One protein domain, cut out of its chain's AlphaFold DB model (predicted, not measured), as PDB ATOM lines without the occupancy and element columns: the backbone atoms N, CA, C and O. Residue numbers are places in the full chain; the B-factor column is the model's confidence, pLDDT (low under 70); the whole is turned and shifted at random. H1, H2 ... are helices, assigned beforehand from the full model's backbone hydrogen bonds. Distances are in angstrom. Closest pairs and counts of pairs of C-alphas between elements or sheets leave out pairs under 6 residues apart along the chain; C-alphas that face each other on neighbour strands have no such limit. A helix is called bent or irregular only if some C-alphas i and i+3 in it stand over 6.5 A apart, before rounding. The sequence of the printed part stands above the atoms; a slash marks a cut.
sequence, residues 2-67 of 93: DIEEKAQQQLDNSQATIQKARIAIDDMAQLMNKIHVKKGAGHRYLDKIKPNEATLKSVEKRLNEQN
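This is residues 2 to 67 of the 93 residues of an uncharacterized protein of invertebrate metagenome (UniProt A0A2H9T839). What shape do these coordinates make? One long helix, H1, sticks out as a free arm, and past its far end a six-residue link leads to a small, loose helical hairpin in which H3 folds back on short H2. The two parts of the model do not share a core: H1 touches no helix, and the far part of H3, residues 59 to 67, sticks out as well. What is it built of, and how large is it? The printed part has 66 residues with three named helices in the order H1, H2, H3 and no named strand, and its class is all helix. It is extended, with a radius of gyration of the C-alphas of 20.0 A, and elongated, spanning 59 by 32 by 18 A.

What stands near H1? H1, residues 2 to 34, is apart from H2, residues 41 to 49, and also from H3, residues 51 to 67. Residues 2 to 41 stand free, of which 2 to 34 belong to H1. How do H2 and H3 meet? They touch and form a helical hairpin, and the closest C-alphas are those of Asp 47 and Ala 54, 5.5 A apart. They run opposite ways at a steep tilt of 43 degrees. Does the whole of H3 touch H2? H3 touches H2 with residues 53 to 55 alone, and residues 59 to 67 of H3 stand free. What do the backbone N and O atoms show? In H1, H2 and H3 every O i to N i+4 pair is within hydrogen-bond range.

Where does the first helix run? H1 begins at C-alpha 2, at (162.287, 152.063, 117.238), and ends at C-alpha 34, at (166.786, 116.153, 148.822), 48.0 A away. Where are the other two? H2 runs from Ala 41 to Ile 49, 12.3 A from first to last C-alpha. H3 runs from Pro 51 to Asn 67, 24.4 A, and its last C-alpha is at (175.785, 105.732, 119.812). Is any helix bent? H1, H2 and H3 are not bent.

How far does the model reach? The two C-alphas farthest apart are those of Asp 2 and Lys 48, 60.2 A. Is there a cut or a long link? The printed part runs from 2 to 67 without a cut; the link from H1 to H2 is short, with 6 residues, and the link from H2 to H3 is tight, with 1 residue. Where is the confidence low? The mean pLDDT of the printed part is 72.6, and 36 residues are under 70: residue 2, residues 32 to 60 and residues 62 to 67. The mean is 84 in H1, 60 in H2 and 64 in H3.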
ATOM      1  N   ASP A   2     163.169 153.018 116.526       68.31
ATOM      2  CA  ASP A   2     162.287 152.063 117.238       68.31
ATOM      3  C   ASP A   2     162.620 150.565 117.105       68.31
ATOM      4  O   ASP A   2     162.163 149.753 117.908       68.31
ATOM      5  N   ILE A   3     163.356 150.156 116.068       73.31
ATOM      6  CA  ILE A   3     163.652 148.734 115.814       73.31
ATOM      7  C   ILE A   3     164.844 148.266 116.657       73.31
ATOM      8  O   ILE A   3     164.813 147.167 117.204       73.31
ATOM      9  N   GLU A   4     165.864 149.111 116.801       75.00
ATOM     10  CA  GLU A   4     167.057 148.812 117.602       75.00
ATOM     11  C   GLU A   4     166.718 148.757 119.095       75.00
ATOM     12  O   GLU A   4     167.158 147.852 119.798       75.00
ATOM     13  N   GLU A   5     165.844 149.648 119.565       80.12
ATOM     14  CA  GLU A   5     165.398 149.680 120.960       80.12
ATOM     15  C   GLU A   5     164.526 148.462 121.317       80.12
ATOM     16  O   GLU A   5     164.704 147.838 122.367       80.12
ATOM     17  N   LYS A   6     163.647 148.035 120.398       81.19
ATOM     18  CA  LYS A   6     162.870 146.790 120.540       81.19
ATOM     19  C   LYS A   6     163.753 145.546 120.508       81.19
ATOM     20  O   LYS A   6     163.502 144.608 121.265       81.19
ATOM     21  N   ALA A   7     164.777 145.525 119.656       81.62
ATOM     22  CA  ALA A   7     165.738 144.428 119.605       81.62
ATOM     23  C   ALA A   7     166.530 144.329 120.917       81.62
ATOM     24  O   ALA A   7     166.674 143.236 121.465       81.62
ATOM     25  N   GLN A   8     166.959 145.465 121.470       84.88
ATOM     26  CA  GLN A   8     167.670 145.510 122.744       84.88
ATOM     27  C   GLN A   8     166.791 145.017 123.903       84.88
ATOM     28  O   GLN A   8     167.202 144.131 124.650       84.88
ATOM     29  N   GLN A   9     165.538 145.474 123.988       88.25
ATOM     30  CA  GLN A   9     164.583 144.973 124.985       88.25
ATOM     31  C   GLN A   9     164.319 143.468 124.854       88.25
ATOM     32  O   GLN A   9     164.173 142.770 125.859       88.25
ATOM     33  N   GLN A  10     164.253 142.930 123.634       88.06
ATOM     34  CA  GLN A  10     164.102 141.488 123.429       88.06
ATOM     35  C   GLN A  10     165.326 140.699 123.898       88.06
ATOM     36  O   GLN A  10     165.163 139.616 124.469       88.06
ATOM     37  N   LEU A  11     166.535 141.225 123.695       89.38
ATOM     38  CA  LEU A  11     167.764 140.610 124.195       89.38
ATOM     39  C   LEU A  11     167.798 140.607 125.724       89.38
ATOM     40  O   LEU A  11     168.062 139.559 126.315       89.38
ATOM     41  N   ASP A  12     167.437 141.719 126.359       90.88
ATOM     42  CA  ASP A  12     167.394 141.830 127.820       90.88
ATOM     43  C   ASP A  12     166.343 140.879 128.421       90.88
ATOM     44  O   ASP A  12     166.621 140.128 129.362       90.88
ATOM     45  N   ASN A  13     165.157 140.802 127.809       91.44
ATOM     46  CA  ASN A  13     164.107 139.853 128.194       91.44
ATOM     47  C   ASN A  13     164.546 138.391 128.015       91.44
ATOM     48  O   ASN A  13     164.240 137.529 128.849       91.44
ATOM     49  N   SER A  14     165.286 138.101 126.946       90.25
ATOM     50  CA  SER A  14     165.826 136.766 126.685       90.25
ATOM     51  C   SER A  14     166.878 136.392 127.726       90.25
ATOM     52  O   SER A  14     166.829 135.294 128.280       90.25
ATOM     53  N   GLN A  15     167.783 137.312 128.069       93.00
ATOM     54  CA  GLN A  15     168.775 137.101 129.123       93.00
ATOM     55  C   GLN A  15     168.119 136.861 130.484       93.00
ATOM     56  O   GLN A  15     168.482 135.907 131.176       93.00
ATOM     57  N   ALA A  16     167.110 137.658 130.844       92.75
ATOM     58  CA  ALA A  16     166.353 137.475 132.078       92.75
ATOM     59  C   ALA A  16     165.658 136.103 132.121       92.75
ATOM     60  O   ALA A  16     165.681 135.412 133.141       92.75
ATOM     61  N   THR A  17     165.084 135.668 130.998       93.06
ATOM     62  CA  THR A  17     164.453 134.344 130.873       93.06
ATOM     63  C   THR A  17     165.469 133.215 131.027       93.06
ATOM     64  O   THR A  17     165.218 132.252 131.752       93.06
ATOM     65  N   ILE A  18     166.647 133.347 130.415       92.19
ATOM     66  CA  ILE A  18     167.733 132.365 130.536       92.19
ATOM     67  C   ILE A  18     168.223 132.269 131.984       92.19
ATOM     68  O   ILE A  18     168.453 131.166 132.480       92.19
ATOM     69  N   GLN A  19     168.362 133.394 132.686       94.00
ATOM     70  CA  GLN A  19     168.750 133.386 134.098       94.00
ATOM     71  C   GLN A  19     167.705 132.683 134.969       94.00
ATOM     72  O   GLN A  19     168.065 131.826 135.773       94.00
ATOM     73  N   LYS A  20     166.412 132.960 134.758       91.50
ATOM     74  CA  LYS A  20     165.323 132.251 135.452       91.50
ATOM     75  C   LYS A  20     165.361 130.746 135.184       91.50
ATOM     76  O   LYS A  20     165.221 129.956 136.114       91.50
ATOM     77  N   ALA A  21     165.607 130.341 133.938       88.44
ATOM     78  CA  ALA A  21     165.741 128.932 133.580       88.44
ATOM     79  C   ALA A  21     166.936 128.262 134.281       88.44
ATOM     80  O   ALA A  21     166.817 127.125 134.730       88.44
ATOM     81  N   ARG A  22     168.071 128.962 134.428       90.19
ATOM     82  CA  ARG A  22     169.233 128.449 135.178       90.19
ATOM     83  C   ARG A  22     168.907 128.214 136.648       90.19
ATOM     84  O   ARG A  22     169.195 127.135 137.150       90.19
ATOM     85  N   ILE A  23     168.255 129.178 137.296       91.81
ATOM     86  CA  ILE A  23     167.835 129.050 138.700       91.81
ATOM     87  C   ILE A  23     166.910 127.837 138.870       91.81
ATOM     88  O   ILE A  23     167.136 127.010 139.746       91.81
ATOM     89  N   ALA A  24     165.937 127.657 137.970       85.75
ATOM     90  CA  ALA A  24     165.035 126.507 138.013       85.75
ATOM     91  C   ALA A  24     165.767 125.157 137.864       85.75
ATOM     92  O   ALA A  24     165.409 124.180 138.524       85.75
ATOM     93  N   ILE A  25     166.805 125.086 137.021       83.06
ATOM     94  CA  ILE A  25     167.642 123.885 136.876       83.06
ATOM     95  C   ILE A  25     168.400 123.588 138.176       83.06
ATOM     96  O   ILE A  25     168.458 122.427 138.598       83.06
ATOM     97  N   ASP A  26     168.952 124.612 138.824       86.75
ATOM     98  CA  ASP A  26     169.669 124.459 140.091       86.75
ATOM     99  C   ASP A  26     168.725 124.026 141.223       86.75
ATOM    100  O   ASP A  26     169.039 123.090 141.967       86.75
ATOM    101  N   ASP A  27     167.528 124.609 141.299       83.81
ATOM    102  CA  ASP A  27     166.485 124.216 142.251       83.81
ATOM    103  C   ASP A  27     166.045 122.762 142.036       83.81
ATOM    104  O   ASP A  27     165.935 121.984 142.990       83.81
ATOM    105  N   MET A  28     165.870 122.345 140.777       78.50
ATOM    106  CA  MET A  28     165.600 120.946 140.437       78.50
ATOM    107  C   MET A  28     166.743 120.022 140.870       78.50
ATOM    108  O   MET A  28     166.487 118.929 141.381       78.50
ATOM    109  N   ALA A  29     168.003 120.431 140.706       74.31
ATOM    110  CA  ALA A  29     169.152 119.643 141.143       74.31
ATOM    111  C   ALA A  29     169.190 119.486 142.672       74.31
ATOM    112  O   ALA A  29     169.417 118.382 143.181       74.31
ATOM    113  N   GLN A  30     168.905 120.557 143.415       79.12
ATOM    114  CA  GLN A  30     168.783 120.504 144.872       79.12
ATOM    115  C   GLN A  30     167.617 119.619 145.316       79.12
ATOM    116  O   GLN A  30     167.767 118.823 146.247       79.12
ATOM    117  N   LEU A  31     166.471 119.711 144.640       76.81
ATOM    118  CA  LEU A  31     165.310 118.872 144.912       76.81
ATOM    119  C   LEU A  31     165.626 117.392 144.661       76.81
ATOM    120  O   LEU A  31     165.338 116.554 145.512       76.81
ATOM    121  N   MET A  32     166.296 117.059 143.555       65.75
ATOM    122  CA  MET A  32     166.751 115.689 143.278       65.75
ATOM    123  C   MET A  32     167.685 115.149 144.370       65.75
ATOM    124  O   MET A  32     167.574 113.979 144.750       65.75
ATOM    125  N   ASN A  33     168.573 115.998 144.902       63.84
ATOM    126  CA  ASN A  33     169.440 115.645 146.027       63.84
ATOM    127  C   ASN A  33     168.633 115.402 147.314       63.84
ATOM    128  O   ASN A  33     168.852 114.386 147.976       63.84
ATOM    129  N   LYS A  34     167.668 116.277 147.641       68.38
ATOM    130  CA  LYS A  34     166.786 116.153 148.822       68.38
ATOM    131  C   LYS A  34     165.890 114.916 148.763       68.38
ATOM    132  O   LYS A  34     165.767 114.205 149.756       68.38
ATOM    133  N   ILE A  35     165.325 114.611 147.593       65.19
ATOM    134  CA  ILE A  35     164.477 113.426 147.374       65.19
ATOM    135  C   ILE A  35     165.312 112.126 147.432       65.19
ATOM    136  O   ILE A  35     164.775 111.030 147.312       65.19
ATOM    137  N   HIS A  36     166.632 112.189 147.666       57.03
ATOM    138  CA  HIS A  36     167.514 111.021 147.639       57.03
ATOM    139  C   HIS A  36     167.298 110.184 146.374       57.03
ATOM    140  O   HIS A  36     167.487 108.960 146.377       57.03
ATOM    141  N   VAL A  37     166.990 110.843 145.248       56.41
ATOM    142  CA  VAL A  37     167.093 110.220 143.929       56.41
ATOM    143  C   VAL A  37     168.579 110.137 143.589       56.41
ATOM    144  O   VAL A  37     169.063 110.667 142.593       56.41
ATOM    145  N   LYS A  38     169.349 109.443 144.440       55.56
ATOM    146  CA  LYS A  38     170.666 108.926 144.089       55.56
ATOM    147  C   LYS A  38     170.465 108.217 142.763       55.56
ATOM    148  O   LYS A  38     169.580 107.366 142.688       55.56
ATOM    149  N   LYS A  39     171.237 108.577 141.730       52.03
ATOM    150  CA  LYS A  39     171.263 107.889 140.426       52.03
ATOM    151  C   LYS A  39     171.033 106.385 140.637       52.03
ATOM    152  O   LYS A  39     171.921 105.692 141.126       52.03
ATOM    153  N   GLY A  40     169.815 105.911 140.354       56.72
ATOM    154  CA  GLY A  40     169.399 104.531 140.622       56.72
ATOM    155  C   GLY A  40     168.185 104.320 141.541       56.72
ATOM    156  O   GLY A  40     167.607 103.248 141.465       56.72
ATOM    157  N   ALA A  41     167.742 105.270 142.371       56.12
ATOM    158  CA  ALA A  41     166.558 105.081 143.233       56.12
ATOM    159  C   ALA A  41     165.255 105.015 142.418       56.12
ATOM    160  O   ALA A  41     164.456 104.103 142.609       56.12
ATOM    161  N   GLY A  42     165.102 105.902 141.428       58.69
ATOM    162  CA  GLY A  42     164.009 105.823 140.455       58.69
ATOM    163  C   GLY A  42     164.068 104.557 139.592       58.69
ATOM    164  O   GLY A  42     163.028 103.999 139.278       58.69
ATOM    165  N   HIS A  43     165.270 104.050 139.275       56.16
ATOM    166  CA  HIS A  43     165.416 102.733 138.632       56.16
ATOM    167  C   HIS A  43     164.950 101.610 139.558       56.16
ATOM    168  O   HIS A  43     164.127 100.826 139.135       56.16
ATOM    169  N   ARG A  44     165.362 101.577 140.833       62.28
ATOM    170  CA  ARG A  44     164.914 100.546 141.789       62.28
ATOM    171  C   ARG A  44     163.406 100.576 142.037       62.28
ATOM    172  O   ARG A  44     162.819  99.540 142.320       62.28
ATOM    173  N   TYR A  45     162.793 101.756 141.989       62.53
ATOM    174  CA  TYR A  45     161.342 101.905 142.083       62.53
ATOM    175  C   TYR A  45     160.648 101.386 140.817       62.53
ATOM    176  O   TYR A  45     159.710 100.601 140.920       62.53
ATOM    177  N   LEU A  46     161.151 101.744 139.629       58.53
ATOM    178  CA  LEU A  46     160.646 101.222 138.355       58.53
ATOM    179  C   LEU A  46     160.864  99.707 138.223       58.53
ATOM    180  O   LEU A  46     159.941  99.014 137.821       58.53
ATOM    181  N   ASP A  47     162.011  99.177 138.649       59.62
ATOM    182  CA  ASP A  47     162.299  97.738 138.709       59.62
ATOM    183  C   ASP A  47     161.269  97.000 139.580       59.62
ATOM    184  O   ASP A  47     160.899  95.870 139.276       59.62
ATOM    185  N   LYS A  48     160.792  97.636 140.663       61.62
ATOM    186  CA  LYS A  48     159.820  97.045 141.595       61.62
ATOM    187  C   LYS A  48     158.367  97.159 141.136       61.62
ATOM    188  O   LYS A  48     157.602  96.239 141.392       61.62
ATOM    189  N   ILE A  49     157.970  98.277 140.526       66.19
ATOM    190  CA  ILE A  49     156.560  98.537 140.179       66.19
ATOM    191  C   ILE A  49     156.254  98.195 138.716       66.19
ATOM    192  O   ILE A  49     155.149  97.751 138.412       66.19
ATOM    193  N   LYS A  50     157.215  98.377 137.802       62.59
ATOM    194  CA  LYS A  50     157.051  98.176 136.353       62.59
ATOM    195  C   LYS A  50     158.339  97.642 135.692       62.59
ATOM    196  O   LYS A  50     159.015  98.373 134.959       62.59
ATOM    197  N   PRO A  51     158.670  96.355 135.889       61.28
ATOM    198  CA  PRO A  51     159.924  95.762 135.408       61.28
ATOM    199  C   PRO A  51     160.108  95.837 133.877       61.28
ATOM    200  O   PRO A  51     161.236  95.950 133.388       61.28
ATOM    201  N   ASN A  52     159.011  95.855 133.114       64.62
ATOM    202  CA  ASN A  52     159.039  95.951 131.648       64.62
ATOM    203  C   ASN A  52     159.455  97.351 131.144       64.62
ATOM    204  O   ASN A  52     160.127  97.477 130.126       64.62
ATOM    205  N   GLU A  53     159.108  98.420 131.866       60.44
ATOM    206  CA  GLU A  53     159.530  99.787 131.512       60.44
ATOM    207  C   GLU A  53     160.979 100.061 131.953       60.44
ATOM    208  O   GLU A  53     161.718 100.799 131.295       60.44
ATOM    209  N   ALA A  54     161.422  99.441 133.054       59.06
ATOM    210  CA  ALA A  54     162.798  99.558 133.531       59.06
ATOM    211  C   ALA A  54     163.805  98.893 132.577       59.06
ATOM    212  O   ALA A  54     164.872  99.450 132.295       59.06
ATOM    213  N   THR A  55     163.436  97.740 132.015       61.62
ATOM    214  CA  THR A  55     164.224  97.054 130.984       61.62
ATOM    215  C   THR A  55     164.336  97.895 129.713       61.62
ATOM    216  O   THR A  55     165.453  98.069 129.225       61.62
ATOM    217  N   LEU A  56     163.253  98.526 129.250       60.06
ATOM    218  CA  LEU A  56     163.286  99.454 128.108       60.06
ATOM    219  C   LEU A  56     164.234 100.641 128.338       60.06
ATOM    220  O   LEU A  56     165.125 100.874 127.522       60.06
ATOM    221  N   LYS A  57     164.156 101.313 129.494       66.38
ATOM    222  CA  LYS A  57     165.091 102.407 129.838       66.38
ATOM    223  C   LYS A  57     166.547 101.953 129.925       66.38
ATOM    224  O   LYS A  57     167.461 102.709 129.590       66.38
ATOM    225  N   SER A  58     166.790 100.724 130.379       65.12
ATOM    226  CA  SER A  58     168.142 100.155 130.420       65.12
ATOM    227  C   SER A  58     168.709  99.917 129.014       65.12
ATOM    228  O   SER A  58     169.901 100.134 128.779       65.12
ATOM    229  N   VAL A  59     167.843  99.532 128.072       66.25
ATOM    230  CA  VAL A  59     168.176  99.321 126.661       66.25
ATOM    231  C   VAL A  59     168.397 100.658 125.956       66.25
ATOM    232  O   VAL A  59     169.422 100.814 125.299       66.25
ATOM    233  N   GLU A  60     167.538 101.658 126.171       67.62
ATOM    234  CA  GLU A  60     167.734 103.030 125.670       67.62
ATOM    235  C   GLU A  60     169.061 103.622 126.144       67.62
ATOM    236  O   GLU A  60     169.815 104.211 125.369       67.62
ATOM    237  N   LYS A  61     169.401 103.420 127.422       72.31
ATOM    238  CA  LYS A  61     170.681 103.867 127.969       72.31
ATOM    239  C   LYS A  61     171.863 103.151 127.312       72.31
ATOM    240  O   LYS A  61     172.856 103.806 127.007       72.31
ATOM    241  N   ARG A  62     171.765 101.838 127.071       68.00
ATOM    242  CA  ARG A  62     172.788 101.081 126.323       68.00
ATOM    243  C   ARG A  62     172.932 101.581 124.889       68.00
ATOM    244  O   ARG A  62     174.061 101.753 124.448       68.00
ATOM    245  N   LEU A  63     171.829 101.854 124.202       64.12
ATOM    246  CA  LEU A  63     171.834 102.396 122.843       64.12
ATOM    247  C   LEU A  63     172.475 103.788 122.799       64.12
ATOM    248  O   LEU A  63     173.327 104.036 121.954       64.12
ATOM    249  N   ASN A  64     172.166 104.668 123.752       67.81
ATOM    250  CA  ASN A  64     172.802 105.987 123.853       67.81
ATOM    251  C   ASN A  64     174.297 105.913 124.197       67.81
ATOM    252  O   ASN A  64     175.085 106.722 123.705       67.81
ATOM    253  N   GLU A  65     174.710 104.954 125.030       67.25
ATOM    254  CA  GLU A  65     176.126 104.708 125.333       67.25
ATOM    255  C   GLU A  65     176.882 104.102 124.138       67.25
ATOM    256  O   GLU A  65     178.067 104.391 123.977       67.25
ATOM    257  N   GLN A  66     176.213 103.304 123.298       59.97
ATOM    258  CA  GLN A  66     176.769 102.751 122.057       59.97
ATOM    259  C   GLN A  66     176.834 103.782 120.923       59.97
ATOM    260  O   GLN A  66     177.795 103.777 120.160       59.97
ATOM    261  N   ASN A  67     175.857 104.689 120.840       58.84
ATOM    262  CA  ASN A  67     175.785 105.732 119.812       58.84
ATOM    263  C   ASN A  67     176.544 107.020 120.178       58.84
ATOM    264  O   ASN A  67     176.680 107.913 119.345       58.84
TER     265      ASN A  67